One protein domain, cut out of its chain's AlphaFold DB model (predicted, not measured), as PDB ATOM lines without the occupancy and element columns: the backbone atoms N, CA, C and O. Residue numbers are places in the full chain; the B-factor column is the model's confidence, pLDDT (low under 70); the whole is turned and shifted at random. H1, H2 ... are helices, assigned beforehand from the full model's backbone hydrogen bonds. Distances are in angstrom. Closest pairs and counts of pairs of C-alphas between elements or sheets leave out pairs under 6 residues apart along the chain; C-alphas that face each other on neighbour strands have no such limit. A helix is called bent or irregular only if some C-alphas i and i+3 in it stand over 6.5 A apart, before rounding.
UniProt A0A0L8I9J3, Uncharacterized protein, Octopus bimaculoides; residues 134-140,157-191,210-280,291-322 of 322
ATOM      1  N   LEU A 134      33.341  12.080 101.630       93.06
ATOM      2  CA  LEU A 134      34.799  11.910 101.527       93.06
ATOM      3  C   LEU A 134      35.314  12.223 100.117       93.06
ATOM      4  O   LEU A 134      36.308  12.930  99.972       93.06
ATOM      5  N   ARG A 135      34.611  11.747  99.081       94.44
ATOM      6  CA  ARG A 135      34.966  12.035  97.687       94.44
ATOM      7  C   ARG A 135      34.836  13.516  97.349       94.44
ATOM      8  O   ARG A 135      35.766  14.085  96.789       94.44
ATOM      9  N   ILE A 136      33.706  14.137  97.693       95.06
ATOM     10  CA  ILE A 136      33.463  15.561  97.414       95.06
ATOM     11  C   ILE A 136      34.522  16.428  98.111       95.06
ATOM     12  O   ILE A 136      35.049  17.364  97.511       95.06
ATOM     13  N   LEU A 137      34.877  16.098  99.356       95.25
ATOM     14  CA  LEU A 137      35.900  16.818 100.108       95.25
ATOM     15  C   LEU A 137      37.301  16.623  99.510       95.25
ATOM     16  O   LEU A 137      38.032  17.600  99.351       95.25
ATOM     17  N   ALA A 138      37.660  15.393  99.126       95.44
ATOM     18  CA  ALA A 138      38.920  15.108  98.438       95.44
ATOM     19  C   ALA A 138      39.036  15.905  97.127       95.44
ATOM     20  O   ALA A 138      40.059  16.539  96.866       95.44
ATOM     21  N   GLU A 139      37.967  15.922  96.323       96.50
ATOM     22  CA  GLU A 139      37.903  16.697  95.080       96.50
ATOM     23  C   GLU A 139      38.000  18.205  95.364       96.50
ATOM     24  O   GLU A 139      38.676  18.920  94.627       96.50
ATOM     25  N   GLY A 140      37.400  18.686  96.457       96.81
ATOM     26  CA  GLY A 140      37.509  20.072  96.917       96.81
ATOM     27  C   GLY A 140      38.951  20.496  97.211       96.81
ATOM     28  O   GLY A 140      39.395  21.527  96.701       96.81
ATOM     29  N   SER A 157      57.947  37.788  94.287       90.94
ATOM     30  CA  SER A 157      58.809  37.310  95.371       90.94
ATOM     31  C   SER A 157      58.985  35.792  95.322       90.94
ATOM     32  O   SER A 157      58.013  35.046  95.450       90.94
ATOM     33  N   LYS A 158      60.242  35.335  95.232       87.56
ATOM     34  CA  LYS A 158      60.603  33.907  95.282       87.56
ATOM     35  C   LYS A 158      60.109  33.222  96.559       87.56
ATOM     36  O   LYS A 158      59.671  32.082  96.502       87.56
ATOM     37  N   PHE A 159      60.138  33.929  97.691       88.44
ATOM     38  CA  PHE A 159      59.675  33.396  98.974       88.44
ATOM     39  C   PHE A 159      58.175  33.077  98.945       88.44
ATOM     40  O   PHE A 159      57.762  31.977  99.286       88.44
ATOM     41  N   LYS A 160      57.359  34.016  98.455       89.25
ATOM     42  CA  LYS A 160      55.908  33.814  98.342       89.25
ATOM     43  C   LYS A 160      55.540  32.790  97.262       89.25
ATOM     44  O   LYS A 160      54.512  32.133  97.378       89.25
ATOM     45  N   ALA A 161      56.361  32.654  96.219       88.50
ATOM     46  CA  ALA A 161      56.201  31.588  95.233       88.50
ATOM     47  C   ALA A 161      56.417  30.205  95.871       88.50
ATOM     48  O   ALA A 161      55.573  29.333  95.698       88.50
ATOM     49  N   ALA A 162      57.473  30.045  96.677       89.56
ATOM     50  CA  ALA A 162      57.730  28.808  97.414       89.56
ATOM     51  C   ALA A 162      56.622  28.492  98.438       89.56
ATOM     52  O   ALA A 162      56.178  27.353  98.523       89.56
ATOM     53  N   GLU A 163      56.114  29.497  99.161       91.75
ATOM     54  CA  GLU A 163      54.987  29.328 100.096       91.75
ATOM     55  C   GLU A 163      53.706  28.875  99.373       91.75
ATOM     56  O   GLU A 163      52.978  28.001  99.846       91.75
ATOM     57  N   LYS A 164      53.421  29.456  98.200       92.12
ATOM     58  CA  LYS A 164      52.293  29.039  97.360       92.12
ATOM     59  C   LYS A 164      52.444  27.580  96.928       92.12
ATOM     60  O   LYS A 164      51.466  26.840  96.955       92.12
ATOM     61  N   GLU A 165      53.645  27.179  96.535       92.12
ATOM     62  CA  GLU A 165      53.929  25.815  96.092       92.12
ATOM     63  C   GLU A 165      53.809  24.798  97.230       92.12
ATOM     64  O   GLU A 165      53.217  23.737  97.048       92.12
ATOM     65  N   GLU A 166      54.258  25.152  98.433       93.38
ATOM     66  CA  GLU A 166      54.056  24.337  99.633       93.38
ATOM     67  C   GLU A 166      52.567  24.162  99.971       93.38
ATOM     68  O   GLU A 166      52.136  23.052 100.281       93.38
ATOM     69  N   LYS A 167      51.751  25.214  99.814       93.81
ATOM     70  CA  LYS A 167      50.287  25.112  99.960       93.81
ATOM     71  C   LYS A 167      49.656  24.205  98.904       93.81
ATOM     72  O   LYS A 167      48.767  23.427  99.233       93.81
ATOM     73  N   ILE A 168      50.101  24.285  97.649       95.81
ATOM     74  CA  ILE A 168      49.611  23.409  96.572       95.81
ATOM     75  C   ILE A 168      49.897  21.944  96.915       95.81
ATOM     76  O   ILE A 168      48.983  21.121  96.874       95.81
ATOM     77  N   ILE A 169      51.137  21.642  97.309       95.69
ATOM     78  CA  ILE A 169      51.544  20.300  97.737       95.69
ATOM     79  C   ILE A 169      50.667  19.825  98.898       95.69
ATOM     80  O   ILE A 169      50.095  18.741  98.812       95.69
ATOM     81  N   HIS A 170      50.490  20.656  99.929       95.12
ATOM     82  CA  HIS A 170      49.658  20.330 101.086       95.12
ATOM     83  C   HIS A 170      48.226  19.937 100.689       95.12
ATOM     84  O   HIS A 170      47.696  18.926 101.154       95.12
ATOM     85  N   TYR A 171      47.595  20.703  99.792       96.06
ATOM     86  CA  TYR A 171      46.245  20.388  99.327       96.06
ATOM     87  C   TYR A 171      46.189  19.102  98.497       96.06
ATOM     88  O   TYR A 171      45.232  18.339  98.626       96.06
ATOM     89  N   PHE A 172      47.208  18.813  97.687       97.31
ATOM     90  CA  PHE A 172      47.283  17.548  96.953       97.31
ATOM     91  C   PHE A 172      47.520  16.340  97.863       97.31
ATOM     92  O   PHE A 172      46.931  15.282  97.629       97.31
ATOM     93  N   GLU A 173      48.309  16.487  98.926       95.12
ATOM     94  CA  GLU A 173      48.491  15.443  99.938       95.12
ATOM     95  C   GLU A 173      47.169  15.130 100.648       95.12
ATOM     96  O   GLU A 173      46.730  13.978 100.636       95.12
ATOM     97  N   LYS A 174      46.472  16.161 101.148       93.88
ATOM     98  CA  LYS A 174      45.151  16.014 101.783       93.88
ATOM     99  C   LYS A 174      44.114  15.399 100.849       93.88
ATOM    100  O   LYS A 174      43.372  14.507 101.263       93.88
ATOM    101  N   ALA A 175      44.075  15.840  99.592       95.62
ATOM    102  CA  ALA A 175      43.196  15.262  98.582       95.62
ATOM    103  C   ALA A 175      43.490  13.772  98.364       95.62
ATOM    104  O   ALA A 175      42.562  12.967  98.320       95.62
ATOM    105  N   GLY A 176      44.769  13.399  98.264       94.94
ATOM    106  CA  GLY A 176      45.178  12.014  98.060       94.94
ATOM    107  C   GLY A 176      44.841  11.101  99.236       94.94
ATOM    108  O   GLY A 176      44.301  10.017  99.021       94.94
ATOM    109  N   ASP A 177      45.082  11.550 100.468       93.81
ATOM    110  CA  ASP A 177      44.773  10.764 101.671       93.81
ATOM    111  C   ASP A 177      43.265  10.496 101.789       93.81
ATOM    112  O   ASP A 177      42.838   9.354 101.992       93.81
ATOM    113  N   LEU A 178      42.445  11.535 101.591       93.75
ATOM    114  CA  LEU A 178      40.986  11.413 101.616       93.75
ATOM    115  C   LEU A 178      40.456  10.564 100.459       93.75
ATOM    116  O   LEU A 178      39.524   9.785 100.664       93.75
ATOM    117  N   ALA A 179      41.043  10.681  99.265       94.81
ATOM    118  CA  ALA A 179      40.664   9.876  98.107       94.81
ATOM    119  C   ALA A 179      40.923   8.384  98.350       94.81
ATOM    120  O   ALA A 179      40.034   7.565  98.106       94.81
ATOM    121  N   LEU A 180      42.101   8.029  98.874       94.44
ATOM    122  CA  LEU A 180      42.446   6.646  99.211       94.44
ATOM    123  C   LEU A 180      41.525   6.089 100.303       94.44
ATOM    124  O   LEU A 180      41.024   4.972 100.167       94.44
ATOM    125  N   LEU A 181      41.234   6.882 101.340       93.50
ATOM    126  CA  LEU A 181      40.270   6.498 102.370       93.50
ATOM    127  C   LEU A 181      38.872   6.261 101.777       93.50
ATOM    128  O   LEU A 181      38.245   5.242 102.064       93.50
ATOM    129  N   HIS A 182      38.398   7.165 100.919       93.12
ATOM    130  CA  HIS A 182      37.124   7.025 100.215       93.12
ATOM    131  C   HIS A 182      37.038   5.696  99.449       93.12
ATOM    132  O   HIS A 182      36.046   4.982  99.593       93.12
ATOM    133  N   LEU A 183      38.071   5.342  98.678       93.19
ATOM    134  CA  LEU A 183      38.064   4.138  97.836       93.19
ATOM    135  C   LEU A 183      38.053   2.861  98.684       93.19
ATOM    136  O   LEU A 183      37.325   1.913  98.385       93.19
ATOM    137  N   GLN A 184      38.802   2.862  99.789       92.88
ATOM    138  CA  GLN A 184      38.813   1.765 100.754       92.88
ATOM    139  C   GLN A 184      37.460   1.588 101.459       92.88
ATOM    140  O   GLN A 184      37.025   0.456 101.691       92.88
ATOM    141  N   GLU A 185      36.790   2.683 101.824       90.69
ATOM    142  CA  GLU A 185      35.456   2.631 102.433       90.69
ATOM    143  C   GLU A 185      34.384   2.208 101.420       90.69
ATOM    144  O   GLU A 185      33.481   1.432 101.755       90.69
ATOM    145  N   GLN A 186      34.512   2.647 100.164       90.19
ATOM    146  CA  GLN A 186      33.635   2.246  99.069       90.19
ATOM    147  C   GLN A 186      33.692   0.733  98.841       90.19
ATOM    148  O   GLN A 186      32.653   0.073  98.864       90.19
ATOM    149  N   GLU A 187      34.888   0.162  98.693       89.81
ATOM    150  CA  GLU A 187      35.075  -1.285  98.550       89.81
ATOM    151  C   GLU A 187      34.546  -2.064  99.767       89.81
ATOM    152  O   GLU A 187      33.811  -3.041  99.604       89.81
ATOM    153  N   ARG A 188      34.823  -1.595 100.994       89.19
ATOM    154  CA  ARG A 188      34.336  -2.231 102.232       89.19
ATOM    155  C   ARG A 188      32.808  -2.308 102.285       89.19
ATOM    156  O   ARG A 188      32.253  -3.337 102.689       89.19
ATOM    157  N   SER A 189      32.134  -1.233 101.876       84.38
ATOM    158  CA  SER A 189      30.672  -1.173 101.789       84.38
ATOM    159  C   SER A 189      30.118  -2.186 100.779       84.38
ATOM    160  O   SER A 189      29.136  -2.873 101.069       84.38
ATOM    161  N   GLN A 190      30.781  -2.362  99.631       79.75
ATOM    162  CA  GLN A 190      30.330  -3.322  98.618       79.75
ATOM    163  C   GLN A 190      30.521  -4.782  99.045       79.75
ATOM    164  O   GLN A 190      29.610  -5.594  98.870       79.75
ATOM    165  N   THR A 191      31.654  -5.117  99.664       75.00
ATOM    166  CA  THR A 191      31.930  -6.485 100.135       75.00
ATOM    167  C   THR A 191      30.986  -6.898 101.267       75.00
ATOM    168  O   THR A 191      30.508  -8.031 101.310       75.00
ATOM    169  N   VAL A 210      39.599   6.379  90.112       81.56
ATOM    170  CA  VAL A 210      39.900   7.426  91.101       81.56
ATOM    171  C   VAL A 210      39.407   8.802  90.627       81.56
ATOM    172  O   VAL A 210      38.981   9.629  91.435       81.56
ATOM    173  N   GLY A 211      39.374   9.011  89.310       87.31
ATOM    174  CA  GLY A 211      38.784  10.167  88.658       87.31
ATOM    175  C   GLY A 211      39.841  11.231  88.404       87.31
ATOM    176  O   GLY A 211      40.685  11.508  89.252       87.31
ATOM    177  N   LEU A 212      39.775  11.866  87.232       89.31
ATOM    178  CA  LEU A 212      40.882  12.664  86.694       89.31
ATOM    179  C   LEU A 212      41.400  13.758  87.646       89.31
ATOM    180  O   LEU A 212      42.606  13.983  87.725       89.31
ATOM    181  N   ILE A 213      40.507  14.444  88.367       93.25
ATOM    182  CA  ILE A 213      40.878  15.505  89.320       93.25
ATOM    183  C   ILE A 213      41.734  14.931  90.459       93.25
ATOM    184  O   ILE A 213      42.787  15.482  90.780       93.25
ATOM    185  N   LEU A 214      41.295  13.815  91.043       94.38
ATOM    186  CA  LEU A 214      41.979  13.163  92.156       94.38
ATOM    187  C   LEU A 214      43.259  12.466  91.693       94.38
ATOM    188  O   LEU A 214      44.288  12.605  92.347       94.38
ATOM    189  N   GLU A 215      43.238  11.790  90.543       92.81
ATOM    190  CA  GLU A 215      44.433  11.178  89.945       92.81
ATOM    191  C   GLU A 215      45.525  12.208  89.681       92.81
ATOM    192  O   GLU A 215      46.688  11.975  90.010       92.81
ATOM    193  N   THR A 216      45.142  13.367  89.134       92.94
ATOM    194  CA  THR A 216      46.078  14.466  88.887       92.94
ATOM    195  C   THR A 216      46.696  14.937  90.200       92.94
ATOM    196  O   THR A 216      47.918  15.005  90.296       92.94
ATOM    197  N   ALA A 217      45.885  15.201  91.230       94.44
ATOM    198  CA  ALA A 217      46.388  15.639  92.532       94.44
ATOM    199  C   ALA A 217      47.329  14.601  93.172       94.44
ATOM    200  O   ALA A 217      48.435  14.946  93.591       94.44
ATOM    201  N   ILE A 218      46.933  13.322  93.182       95.75
ATOM    202  CA  ILE A 218      47.726  12.239  93.779       95.75
ATOM    203  C   ILE A 218      49.079  12.086  93.076       95.75
ATOM    204  O   ILE A 218      50.102  11.958  93.748       95.75
ATOM    205  N   GLN A 219      49.109  12.123  91.740       95.44
ATOM    206  CA  GLN A 219      50.356  11.984  90.982       95.44
ATOM    207  C   GLN A 219      51.240  13.237  91.058       95.44
ATOM    208  O   GLN A 219      52.464  13.117  91.039       95.44
ATOM    209  N   GLN A 220      50.663  14.444  91.143       94.75
ATOM    210  CA  GLN A 220      51.452  15.679  91.203       94.75
ATOM    211  C   GLN A 220      52.161  15.872  92.550       94.75
ATOM    212  O   GLN A 220      53.275  16.393  92.549       94.75
ATOM    213  N   ALA A 221      51.579  15.448  93.681       95.50
ATOM    214  CA  ALA A 221      52.143  15.756  95.004       95.50
ATOM    215  C   ALA A 221      53.607  15.278  95.185       95.50
ATOM    216  O   ALA A 221      54.462  16.106  95.517       95.50
ATOM    217  N   PRO A 222      53.962  14.005  94.893       96.12
ATOM    218  CA  PRO A 222      55.353  13.554  94.967       96.12
ATOM    219  C   PRO A 222      56.275  14.277  93.975       96.12
ATOM    220  O   PRO A 222      57.421  14.595  94.294       96.12
ATOM    221  N   ILE A 223      55.777  14.561  92.767       96.38
ATOM    222  CA  ILE A 223      56.551  15.197  91.693       96.38
ATOM    223  C   ILE A 223      56.898  16.645  92.055       96.38
ATOM    224  O   ILE A 223      58.020  17.084  91.798       96.38
ATOM    225  N   LEU A 224      55.967  17.388  92.656       95.31
ATOM    226  CA  LEU A 224      56.197  18.765  93.095       95.31
ATOM    227  C   LEU A 224      57.243  18.842  94.214       95.31
ATOM    228  O   LEU A 224      58.131  19.690  94.150       95.31
ATOM    229  N   HIS A 225      57.233  17.913  95.177       95.94
ATOM    230  CA  HIS A 225      58.317  17.815  96.167       95.94
ATOM    231  C   HIS A 225      59.689  17.661  95.503       95.94
ATOM    232  O   HIS A 225      60.634  18.372  95.850       95.94
ATOM    233  N   ILE A 226      59.794  16.773  94.511       95.81
ATOM    234  CA  ILE A 226      61.047  16.532  93.781       95.81
ATOM    235  C   ILE A 226      61.469  17.776  92.992       95.81
ATOM    236  O   ILE A 226      62.636  18.167  93.050       95.81
ATOM    237  N   LYS A 227      60.531  18.439  92.303       94.25
ATOM    238  CA  LYS A 227      60.788  19.699  91.582       94.25
ATOM    239  C   LYS A 227      61.287  20.812  92.508       94.25
ATOM    240  O   LYS A 227      62.136  21.597  92.097       94.25
ATOM    241  N   ASN A 228      60.854  20.803  93.768       93.56
ATOM    242  CA  ASN A 228      61.293  21.741  94.805       93.56
ATOM    243  C   ASN A 228      62.643  21.392  95.440       93.56
ATOM    244  O   ASN A 228      63.043  22.017  96.422       93.56
ATOM    245  N   GLY A 229      63.339  20.376  94.927       93.06
ATOM    246  CA  GLY A 229      64.594  19.886  95.495       93.06
ATOM    247  C   GLY A 229      64.414  19.074  96.781       93.06
ATOM    248  O   GLY A 229      65.405  18.659  97.380       93.06
ATOM    249  N   LYS A 230      63.173  18.799  97.204       94.19
ATOM    250  CA  LYS A 230      62.842  17.977  98.378       94.19
ATOM    251  C   LYS A 230      62.673  16.507  97.964       94.19
ATOM    252  O   LYS A 230      61.602  15.919  98.111       94.19
ATOM    253  N   LEU A 231      63.737  15.905  97.422       95.00
ATOM    254  CA  LEU A 231      63.711  14.532  96.891       95.00
ATOM    255  C   LEU A 231      63.242  13.499  97.931       95.00
ATOM    256  O   LEU A 231      62.404  12.654  97.625       95.00
ATOM    257  N   SER A 232      63.738  13.593  99.168       93.06
ATOM    258  CA  SER A 232      63.359  12.690 100.263       93.06
ATOM    259  C   SER A 232      61.870  12.774 100.608       93.06
ATOM    260  O   SER A 232      61.236  11.740 100.815       93.06
ATOM    261  N   CYS A 233      61.288  13.979 100.616       93.44
ATOM    262  CA  CYS A 233      59.853  14.182 100.826       93.44
ATOM    263  C   CYS A 233      59.035  13.563  99.686       93.44
ATOM    264  O   CYS A 233      58.061  12.866  99.947       93.44
ATOM    265  N   GLY A 234      59.466  13.737  98.432       95.44
ATOM    266  CA  GLY A 234      58.793  13.135  97.277       95.44
ATOM    267  C   GLY A 234      58.810  11.605  97.302       95.44
ATOM    268  O   GLY A 234      57.770  10.976  97.116       95.44
ATOM    269  N   ILE A 235      59.965  10.998  97.603       96.25
ATOM    270  CA  ILE A 235      60.096   9.540  97.785       96.25
ATOM    271  C   ILE A 235      59.205   9.057  98.933       96.25
ATOM    272  O   ILE A 235      58.482   8.072  98.780       96.25
ATOM    273  N   SER A 236      59.214   9.767 100.063       94.50
ATOM    274  CA  SER A 236      58.364   9.437 101.213       94.50
ATOM    275  C   SER A 236      56.886   9.493 100.836       94.50
ATOM    276  O   SER A 236      56.148   8.563 101.150       94.50
ATOM    277  N   ARG A 237      56.466  10.498 100.057       95.44
ATOM    278  CA  ARG A 237      55.080  10.605  99.602       95.44
ATOM    279  C   ARG A 237      54.682   9.494  98.629       95.44
ATOM    280  O   ARG A 237      53.595   8.938  98.763       95.44
ATOM    281  N   PHE A 238      55.548   9.116  97.684       97.19
ATOM    282  CA  PHE A 238      55.302   7.935  96.842       97.19
ATOM    283  C   PHE A 238      55.118   6.668  97.688       97.19
ATOM    284  O   PHE A 238      54.181   5.902  97.457       97.19
ATOM    285  N   ARG A 239      55.987   6.466  98.686       95.56
ATOM    286  CA  ARG A 239      55.908   5.329  99.609       95.56
ATOM    287  C   ARG A 239      54.607   5.341 100.405       95.56
ATOM    288  O   ARG A 239      53.974   4.300 100.504       95.56
ATOM    289  N   GLU A 240      54.178   6.484 100.935       93.50
ATOM    290  CA  GLU A 240      52.885   6.620 101.623       93.50
ATOM    291  C   GLU A 240      51.717   6.207 100.717       93.50
ATOM    292  O   GLU A 240      50.910   5.359 101.094       93.50
ATOM    293  N   LEU A 241      51.665   6.721  99.486       94.69
ATOM    294  CA  LEU A 241      50.598   6.381  98.540       94.69
ATOM    295  C   LEU A 241      50.565   4.877  98.210       94.69
ATOM    296  O   LEU A 241      49.493   4.277  98.163       94.69
ATOM    297  N   LEU A 242      51.730   4.250  98.016       95.44
ATOM    298  CA  LEU A 242      51.846   2.818  97.699       95.44
ATOM    299  C   LEU A 242      51.645   1.904  98.919       95.44
ATOM    300  O   LEU A 242      51.228   0.750  98.770       95.44
ATOM    301  N   ARG A 243      51.906   2.408 100.129       93.44
ATOM    302  CA  ARG A 243      51.667   1.693 101.389       93.44
ATOM    303  C   ARG A 243      50.206   1.691 101.809       93.44
ATOM    304  O   ARG A 243      49.841   0.839 102.620       93.44
ATOM    305  N   ALA A 244      49.376   2.598 101.302       93.81
ATOM    306  CA  ALA A 244      47.938   2.502 101.512       93.81
ATOM    307  C   ALA A 244      47.437   1.136 101.021       93.81
ATOM    308  O   ALA A 244      47.874   0.654  99.975       93.81
ATOM    309  N   VAL A 245      46.554   0.492 101.787       93.44
ATOM    310  CA  VAL A 245      45.974  -0.807 101.422       93.44
ATOM    311  C   VAL A 245      45.280  -0.676 100.074       93.44
ATOM    312  O   VAL A 245      44.477   0.241  99.874       93.44
ATOM    313  N   GLU A 246      45.622  -1.578  99.157       92.31
ATOM    314  CA  GLU A 246      45.065  -1.610  97.813       92.31
ATOM    315  C   GLU A 246      43.550  -1.815  97.851       92.31
ATOM    316  O   GLU A 246      43.040  -2.645  98.601       92.31
ATOM    317  N   SER A 247      42.853  -1.066  97.001       90.69
ATOM    318  CA  SER A 247      41.493  -1.384  96.569       90.69
ATOM    319  C   SER A 247      41.497  -1.660  95.070       90.69
ATOM    320  O   SER A 247      42.357  -1.144  94.340       90.69
ATOM    321  N   ARG A 248      40.488  -2.377  94.575       89.38
ATOM    322  CA  ARG A 248      40.322  -2.632  93.130       89.38
ATOM    323  C   ARG A 248      40.278  -1.367  92.258       89.38
ATOM    324  O   ARG A 248      40.553  -1.435  91.070       89.38
ATOM    325  N   TYR A 249      39.948  -0.212  92.840       89.44
ATOM    326  CA  TYR A 249      39.903   1.079  92.145       89.44
ATOM    327  C   TYR A 249      41.271   1.770  92.041       89.44
ATOM    328  O   TYR A 249      41.411   2.760  91.333       89.44
ATOM    329  N   THR A 250      42.281   1.290  92.774       92.50
ATOM    330  CA  THR A 250      43.617   1.916  92.844       92.50
ATOM    331  C   THR A 250      44.675   1.196  92.012       92.50
ATOM    332  O   THR A 250      45.825   1.620  92.022       92.50
ATOM    333  N   GLN A 251      44.323   0.127  91.297       91.75
ATOM    334  CA  GLN A 251      45.278  -0.733  90.587       91.75
ATOM    335  C   GLN A 251      46.096   0.031  89.542       91.75
ATOM    336  O   GLN A 251      47.320   0.109  89.648       91.75
ATOM    337  N   SER A 252      45.418   0.691  88.600       91.81
ATOM    338  CA  SER A 252      46.052   1.513  87.560       91.81
ATOM    339  C   SER A 252      46.945   2.608  88.155       91.81
ATOM    340  O   SER A 252      48.085   2.805  87.733       91.81
ATOM    341  N   LEU A 253      46.461   3.287  89.199       93.00
ATOM    342  CA  LEU A 253      47.208   4.318  89.911       93.00
ATOM    343  C   LEU A 253      48.472   3.752  90.573       93.00
ATOM    344  O   LEU A 253      49.545   4.335  90.434       93.00
ATOM    345  N   ARG A 254      48.374   2.611  91.264       94.75
ATOM    346  CA  ARG A 254      49.520   1.945  91.904       94.75
ATOM    347  C   ARG A 254      50.561   1.530  90.876       94.75
ATOM    348  O   ARG A 254      51.739   1.767  91.110       94.75
ATOM    349  N   GLN A 255      50.150   0.993  89.728       95.12
ATOM    350  CA  GLN A 255      51.072   0.653  88.643       95.12
ATOM    351  C   GLN A 255      51.875   1.882  88.178       95.12
ATOM    352  O   GLN A 255      53.103   1.824  88.063       95.12
ATOM    353  N   ILE A 256      51.199   3.019  87.973       95.44
ATOM    354  CA  ILE A 256      51.844   4.280  87.581       95.44
ATOM    355  C   ILE A 256      52.814   4.761  88.667       95.44
ATOM    356  O   ILE A 256      53.973   5.053  88.360       95.44
ATOM    357  N   LEU A 257      52.361   4.828  89.922       97.12
ATOM    358  CA  LEU A 257      53.161   5.322  91.046       97.12
ATOM    359  C   LEU A 257      54.376   4.426  91.321       97.12
ATOM    360  O   LEU A 257      55.465   4.946  91.554       97.12
ATOM    361  N   SER A 258      54.223   3.101  91.234       97.69
ATOM    362  CA  SER A 258      55.321   2.144  91.402       97.69
ATOM    363  C   SER A 258      56.411   2.357  90.357       97.69
ATOM    364  O   SER A 258      57.587   2.468  90.707       97.69
ATOM    365  N   ARG A 259      56.032   2.499  89.079       97.50
ATOM    366  CA  ARG A 259      56.993   2.786  88.005       97.50
ATOM    367  C   ARG A 259      57.685   4.132  88.211       97.50
ATOM    368  O   ARG A 259      58.901   4.219  88.071       97.50
ATOM    369  N   GLN A 260      56.928   5.174  88.555       97.50
ATOM    370  CA  GLN A 260      57.486   6.506  88.801       97.50
ATOM    371  C   GLN A 260      58.485   6.498  89.964       97.50
ATOM    372  O   GLN A 260      59.575   7.049  89.822       97.50
ATOM    373  N   LEU A 261      58.158   5.839  91.079       97.75
ATOM    374  CA  LEU A 261      59.074   5.722  92.210       97.75
ATOM    375  C   LEU A 261      60.325   4.914  91.842       97.75
ATOM    376  O   LEU A 261      61.429   5.348  92.162       97.75
ATOM    377  N   ALA A 262      60.186   3.800  91.117       97.88
ATOM    378  CA  ALA A 262      61.335   3.023  90.652       97.88
ATOM    379  C   ALA A 262      62.277   3.870  89.775       97.88
ATOM    380  O   ALA A 262      63.490   3.858  89.976       97.88
ATOM    381  N   GLU A 263      61.734   4.668  88.850       96.81
ATOM    382  CA  GLU A 263      62.534   5.593  88.036       96.81
ATOM    383  C   GLU A 263      63.258   6.652  88.881       96.81
ATOM    384  O   GLU A 263      64.411   6.984  88.590       96.81
ATOM    385  N   VAL A 264      62.602   7.180  89.922       96.88
ATOM    386  CA  VAL A 264      63.203   8.148  90.852       96.88
ATOM    387  C   VAL A 264      64.333   7.510  91.656       96.88
ATOM    388  O   VAL A 264      65.394   8.119  91.773       96.88
ATOM    389  N   LEU A 265      64.147   6.293  92.171       96.88
ATOM    390  CA  LEU A 265      65.175   5.582  92.937       96.88
ATOM    391  C   LEU A 265      66.404   5.284  92.071       96.88
ATOM    392  O   LEU A 265      67.516   5.629  92.459       96.88
ATOM    393  N   LEU A 266      66.199   4.741  90.868       96.38
ATOM    394  CA  LEU A 266      67.289   4.342  89.970       96.38
ATOM    395  C   LEU A 266      68.102   5.521  89.414       96.38
ATOM    396  O   LEU A 266      69.255   5.339  89.027       96.38
ATOM    397  N   ARG A 267      67.510   6.718  89.309       95.31
ATOM    398  CA  ARG A 267      68.176   7.902  88.727       95.31
ATOM    399  C   ARG A 267      68.577   8.956  89.754       95.31
ATOM    400  O   ARG A 267      69.457   9.763  89.469       95.31
ATOM    401  N   GLY A 268      67.890   9.009  90.891       92.12
ATOM    402  CA  GLY A 268      67.993  10.094  91.867       92.12
ATOM    403  C   GLY A 268      68.622   9.699  93.199       92.12
ATOM    404  O   GLY A 268      68.948  10.585  93.987       92.12
ATOM    405  N   VAL A 269      68.797   8.404  93.468       94.00
ATOM    406  CA  VAL A 269      69.293   7.887  94.750       94.00
ATOM    407  C   VAL A 269      70.488   6.960  94.516       94.00
ATOM    408  O   VAL A 269      70.673   6.421  93.429       94.00
ATOM    409  N   CYS A 270      71.333   6.812  95.532       92.56
ATOM    410  CA  CYS A 270      72.391   5.810  95.589       92.56
ATOM    411  C   CYS A 270      72.469   5.222  97.002       92.56
ATOM    412  O   CYS A 270      71.892   5.788  97.933       92.56
ATOM    413  N   GLU A 271      73.251   4.159  97.185       90.75
ATOM    414  CA  GLU A 271      73.447   3.465  98.469       90.75
ATOM    415  C   GLU A 271      73.664   4.397  99.680       90.75
ATOM    416  O   GLU A 271      73.246   4.096 100.793       90.75
ATOM    417  N   ARG A 272      74.317   5.553  99.485       91.00
ATOM    418  CA  ARG A 272      74.616   6.513 100.566       91.00
ATOM    419  C   ARG A 272      73.488   7.494 100.867       91.00
ATOM    420  O   ARG A 272      73.478   8.079 101.948       91.00
ATOM    421  N   THR A 273      72.611   7.754  99.902       91.56
ATOM    422  CA  THR A 273      71.490   8.696 100.038       91.56
ATOM    423  C   THR A 273      70.158   7.987 100.235       91.56
ATOM    424  O   THR A 273      69.166   8.640 100.563       91.56
ATOM    425  N   TYR A 274      70.131   6.666 100.059       94.19
ATOM    426  CA  TYR A 274      68.970   5.841 100.321       94.19
ATOM    427  C   TYR A 274      68.581   5.899 101.799       94.19
ATOM    428  O   TYR A 274      69.385   5.643 102.693       94.19
ATOM    429  N   ILE A 275      67.317   6.232 102.048       91.56
ATOM    430  CA  ILE A 275      66.717   6.196 103.378       91.56
ATOM    431  C   ILE A 275      65.758   5.017 103.386       91.56
ATOM    432  O   ILE A 275      64.782   5.012 102.628       91.56
ATOM    433  N   GLN A 276      66.038   4.031 104.235       87.81
ATOM    434  CA  GLN A 276      65.189   2.857 104.391       87.81
ATOM    435  C   GLN A 276      63.780   3.261 104.838       87.81
ATOM    436  O   GLN A 276      63.597   4.192 105.624       87.81
ATOM    437  N   LEU A 277      62.776   2.564 104.308       84.25
ATOM    438  CA  LEU A 277      61.392   2.757 104.714       84.25
ATOM    439  C   LEU A 277      61.211   2.323 106.174       84.25
ATOM    440  O   LEU A 277      61.367   1.148 106.498       84.25
ATOM    441  N   ASP A 278      60.810   3.255 107.034       80.38
ATOM    442  CA  ASP A 278      60.403   2.931 108.396       80.38
ATOM    443  C   ASP A 278      58.905   2.584 108.430       80.38
ATOM    444  O   ASP A 278      58.027   3.431 108.218       80.38
ATOM    445  N   LEU A 279      58.602   1.308 108.673       73.25
ATOM    446  CA  LEU A 279      57.224   0.837 108.804       73.25
ATOM    447  C   LEU A 279      56.555   1.316 110.100       73.25
ATOM    448  O   LEU A 279      55.328   1.451 110.104       73.25
ATOM    449  N   ASN A 280      57.347   1.604 111.138       64.88
ATOM    450  CA  ASN A 280      56.909   1.967 112.488       64.88
ATOM    451  C   ASN A 280      56.877   3.477 112.732       64.88
ATOM    452  O   ASN A 280      56.288   3.915 113.721       64.88
ATOM    453  N   THR A 291      41.822  13.176 112.253       59.28
ATOM    454  CA  THR A 291      42.264  13.138 110.844       59.28
ATOM    455  C   THR A 291      41.847  11.828 110.182       59.28
ATOM    456  O   THR A 291      42.277  10.747 110.576       59.28
ATOM    457  N   ALA A 292      40.985  11.918 109.171       74.38
ATOM    458  CA  ALA A 292      40.520  10.775 108.399       74.38
ATOM    459  C   ALA A 292      41.639  10.303 107.447       74.38
ATOM    460  O   ALA A 292      41.862  10.918 106.407       74.38
ATOM    461  N   VAL A 293      42.357   9.241 107.826       83.75
ATOM    462  CA  VAL A 293      43.516   8.699 107.090       83.75
ATOM    463  C   VAL A 293      43.230   7.315 106.498       83.75
ATOM    464  O   VAL A 293      42.463   6.549 107.091       83.75
ATOM    465  N   PRO A 294      43.832   6.964 105.348       90.25
ATOM    466  CA  PRO A 294      43.677   5.642 104.755       90.25
ATOM    467  C   PRO A 294      44.327   4.556 105.620       90.25
ATOM    468  O   PRO A 294      45.280   4.789 106.365       90.25
ATOM    469  N   ARG A 295      43.830   3.325 105.488       91.31
ATOM    470  CA  ARG A 295      44.461   2.139 106.077       91.31
ATOM    471  C   ARG A 295      45.758   1.839 105.338       91.31
ATOM    472  O   ARG A 295      45.778   1.862 104.108       91.31
ATOM    473  N   MET A 296      46.798   1.497 106.087       91.38
ATOM    474  CA  MET A 296      48.147   1.242 105.580       91.38
ATOM    475  C   MET A 296      48.526  -0.227 105.775       91.38
ATOM    476  O   MET A 296      48.119  -0.842 106.764       91.38
ATOM    477  N   TYR A 297      49.326  -0.792 104.868       89.75
ATOM    478  CA  TYR A 297      49.993  -2.070 105.113       89.75
ATOM    479  C   TYR A 297      50.960  -1.915 106.297       89.75
ATOM    480  O   TYR A 297      51.886  -1.098 106.264       89.75
ATOM    481  N   ALA A 298      50.717  -2.698 107.346       84.50
ATOM    482  CA  ALA A 298      51.505  -2.735 108.572       84.50
ATOM    483  C   ALA A 298      51.611  -4.178 109.088       84.50
ATOM    484  O   ALA A 298      50.698  -4.983 108.887       84.50
ATOM    485  N   GLY A 299      52.722  -4.500 109.750       80.75
ATOM    486  CA  GLY A 299      52.946  -5.796 110.388       80.75
ATOM    487  C   GLY A 299      54.407  -6.244 110.349       80.75
ATOM    488  O   GLY A 299      55.108  -6.034 109.364       80.75
ATOM    489  N   ASP A 300      54.834  -6.939 111.402       81.00
ATOM    490  CA  ASP A 300      56.239  -7.325 111.633       81.00
ATOM    491  C   ASP A 300      56.797  -8.335 110.618       81.00
ATOM    492  O   ASP A 300      58.000  -8.568 110.552       81.00
ATOM    493  N   LYS A 301      55.919  -8.979 109.841       87.56
ATOM    494  CA  LYS A 301      56.278 -10.006 108.848       87.56
ATOM    495  C   LYS A 301      56.302  -9.479 107.413       87.56
ATOM    496  O   LYS A 301      56.435 -10.275 106.485       87.56
ATOM    497  N   LEU A 302      56.116  -8.175 107.214       89.44
ATOM    498  CA  LEU A 302      56.177  -7.576 105.886       89.44
ATOM    499  C   LEU A 302      57.631  -7.454 105.426       89.44
ATOM    500  O   LEU A 302      58.507  -7.028 106.178       89.44
ATOM    501  N   PHE A 303      57.878  -7.806 104.166       92.25
ATOM    502  CA  PHE A 303      59.159  -7.523 103.535       92.25
ATOM    503  C   PHE A 303      59.351  -6.004 103.434       92.25
ATOM    504  O   PHE A 303      58.483  -5.300 102.919       92.25
ATOM    505  N   THR A 304      60.489  -5.516 103.926       92.19
ATOM    506  CA  THR A 304      60.891  -4.110 103.825       92.19
ATOM    507  C   THR A 304      62.205  -4.055 103.058       92.19
ATOM    508  O   THR A 304      63.173  -4.646 103.540       92.19
ATOM    509  N   PRO A 305      62.262  -3.375 101.901       94.38
ATOM    510  CA  PRO A 305      63.501  -3.232 101.147       94.38
ATOM    511  C   PRO A 305      64.621  -2.624 101.996       94.38
ATOM    512  O   PRO A 305      64.398  -1.638 102.704       94.38
ATOM    513  N   ALA A 306      65.816  -3.206 101.926       92.06
ATOM    514  CA  ALA A 306      66.989  -2.741 102.664       92.06
ATOM    515  C   ALA A 306      67.815  -1.699 101.889       92.06
ATOM    516  O   ALA A 306      68.587  -0.957 102.493       92.06
ATOM    517  N   ASN A 307      67.669  -1.644 100.563       94.56
ATOM    518  CA  ASN A 307      68.417  -0.750  99.677       94.56
ATOM    519  C   ASN A 307      67.579  -0.326  98.458       94.56
ATOM    520  O   ASN A 307      66.484  -0.840  98.214       94.56
ATOM    521  N   GLU A 308      68.114   0.612  97.675       95.31
ATOM    522  CA  GLU A 308      67.448   1.188  96.508       95.31
ATOM    523  C   GLU A 308      67.148   0.157  95.415       95.31
ATOM    524  O   GLU A 308      66.121   0.266  94.746       95.31
ATOM    525  N   ASN A 309      68.003  -0.858  95.256       95.81
ATOM    526  CA  ASN A 309      67.841  -1.881  94.224       95.81
ATOM    527  C   ASN A 309      66.729  -2.866  94.594       95.81
ATOM    528  O   ASN A 309      65.913  -3.211  93.741       95.81
ATOM    529  N   GLU A 310      66.662  -3.284  95.859       97.00
ATOM    530  CA  GLU A 310      65.564  -4.106  96.374       97.00
ATOM    531  C   GLU A 310      64.220  -3.391  96.246       97.00
ATOM    532  O   GLU A 310      63.238  -3.998  95.819       97.00
ATOM    533  N   GLU A 311      64.172  -2.096  96.577       97.44
ATOM    534  CA  GLU A 311      62.937  -1.321  96.468       97.44
ATOM    535  C   GLU A 311      62.541  -1.127  95.004       97.44
ATOM    536  O   GLU A 311      61.394  -1.390  94.649       97.44
ATOM    537  N   ALA A 312      63.480  -0.747  94.134       97.56
ATOM    538  CA  ALA A 312      63.214  -0.609  92.706       97.56
ATOM    539  C   ALA A 312      62.725  -1.928  92.087       97.56
ATOM    540  O   ALA A 312      61.750  -1.921  91.336       97.56
ATOM    541  N   LEU A 313      63.344  -3.060  92.431       97.94
ATOM    542  CA  LEU A 313      62.930  -4.372  91.934       97.94
ATOM    543  C   LEU A 313      61.525  -4.742  92.424       97.94
ATOM    544  O   LEU A 313      60.694  -5.149  91.615       97.94
ATOM    545  N   LEU A 314      61.235  -4.558  93.715       97.44
ATOM    546  CA  LEU A 314      59.902  -4.799  94.273       97.44
ATOM    547  C   LEU A 314      58.835  -3.969  93.549       97.44
ATOM    548  O   LEU A 314      57.793  -4.498  93.166       97.44
ATOM    549  N   LEU A 315      59.098  -2.679  93.338       97.88
ATOM    550  CA  LEU A 315      58.172  -1.769  92.663       97.88
ATOM    551  C   LEU A 315      57.918  -2.174  91.209       97.88
ATOM    552  O   LEU A 315      56.774  -2.136  90.760       97.88
ATOM    553  N   LEU A 316      58.964  -2.576  90.481       98.00
ATOM    554  CA  LEU A 316      58.836  -3.036  89.099       98.00
ATOM    555  C   LEU A 316      58.061  -4.354  89.008       98.00
ATOM    556  O   LEU A 316      57.202  -4.472  88.140       98.00
ATOM    557  N   LEU A 317      58.284  -5.292  89.934       97.94
ATOM    558  CA  LEU A 317      57.515  -6.541  90.011       97.94
ATOM    559  C   LEU A 317      56.038  -6.283  90.338       97.94
ATOM    560  O   LEU A 317      55.161  -6.899  89.740       97.94
ATOM    561  N   ILE A 318      55.746  -5.349  91.251       95.50
ATOM    562  CA  ILE A 318      54.365  -4.923  91.531       95.50
ATOM    563  C   ILE A 318      53.736  -4.312  90.274       95.50
ATOM    564  O   ILE A 318      52.604  -4.639  89.939       95.50
ATOM    565  N   ALA A 319      54.454  -3.426  89.579       95.44
ATOM    566  CA  ALA A 319      53.945  -2.769  88.378       95.44
ATOM    567  C   ALA A 319      53.734  -3.737  87.200       95.44
ATOM    568  O   ALA A 319      52.854  -3.489  86.382       95.44
ATOM    569  N   GLU A 320      54.530  -4.804  87.102       95.81
ATOM    570  CA  GLU A 320      54.375  -5.871  86.103       95.81
ATOM    571  C   GLU A 320      53.205  -6.811  86.429       95.81
ATOM    572  O   GLU A 320      52.553  -7.318  85.518       95.81
ATOM    573  N   ALA A 321      52.937  -7.051  87.716       93.50
ATOM    574  CA  ALA A 321      51.894  -7.972  88.165       93.50
ATOM    575  C   ALA A 321      50.468  -7.390  88.122       93.50
ATOM    576  O   ALA A 321      49.511  -8.167  88.133       93.50
ATOM    577  N   ILE A 322      50.334  -6.058  88.124       89.19
ATOM    578  CA  ILE A 322      49.062  -5.331  87.958       89.19
ATOM    579  C   ILE A 322      48.719  -5.215  86.472       89.19
ATOM    580  O   ILE A 322      47.590  -5.614  86.111       89.19
TER     581      ILE A 322
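What this domain is: This is residues 134 to 140, 157 to 191, 210 to 280 and 291 to 322 of the 322 residues of an uncharacterized protein of Octopus bimaculoides (UniProt A0A0L8I9J3). Three helices, H3, H4 and H5, form an up-and-down bundle, each running against the one before; H6 packs beside H5, long H2 crosses H3, and short H1 packs on H2. The printed part has 145 residues, with six named helices, H1 to H6, and no named strand. It is all helix and compact, radius of gyration of the C-alphas 15.5 A, spanning 48 by 43 by 27 A.

How they stand to each other: Start at H1, residues 134 to 140; it touches residues 174 to 182 alone of H2, residues 158 to 191, closest C-alphas Ala 138 and Ala 175, 4.3 A. Residues 165 to 179 alone of H2 touch H3, residues 212 to 227, at a steep tilt of 44 degrees, closest C-alphas Phe 172 and Ala 217, 4.9 A. H3 is only just irregular: C-alphas 219 and 222 are 6.6 A apart. Residues 221 to 226 alone of H3 touch H4, residues 231 to 243, in a hairpin, closest C-alphas Pro 222 and Gly 234, 4.2 A. H4 and H5, residues 251 to 268, form another, closest C-alphas Leu 242 and Arg 254, 6.3 A. H5 touches H6, residues 308 to 321, opposite ways, closest C-alphas Gln 255 and Ala 319, 4.5 A. H2 and H6 are apart. O i to N i+4 pairs are within hydrogen-bond range throughout H1, H2, H4, H5 and H6, and 10 of 12 in H3.

Where its parts are: Find C-alpha 134 at (34.799, 11.910, 101.527), where H1 begins; H6 ends at C-alpha 321, (51.894, -7.972, 88.165). H2 runs 49.8 A, H5 25.2 A.

The domain as a whole: Cuts leave C-alpha gaps of 27.4 A from 140 to 157, 18.4 A from 191 to 210 and 18.5 A from 280 to 291. Residues 280 and 291 are under pLDDT 70.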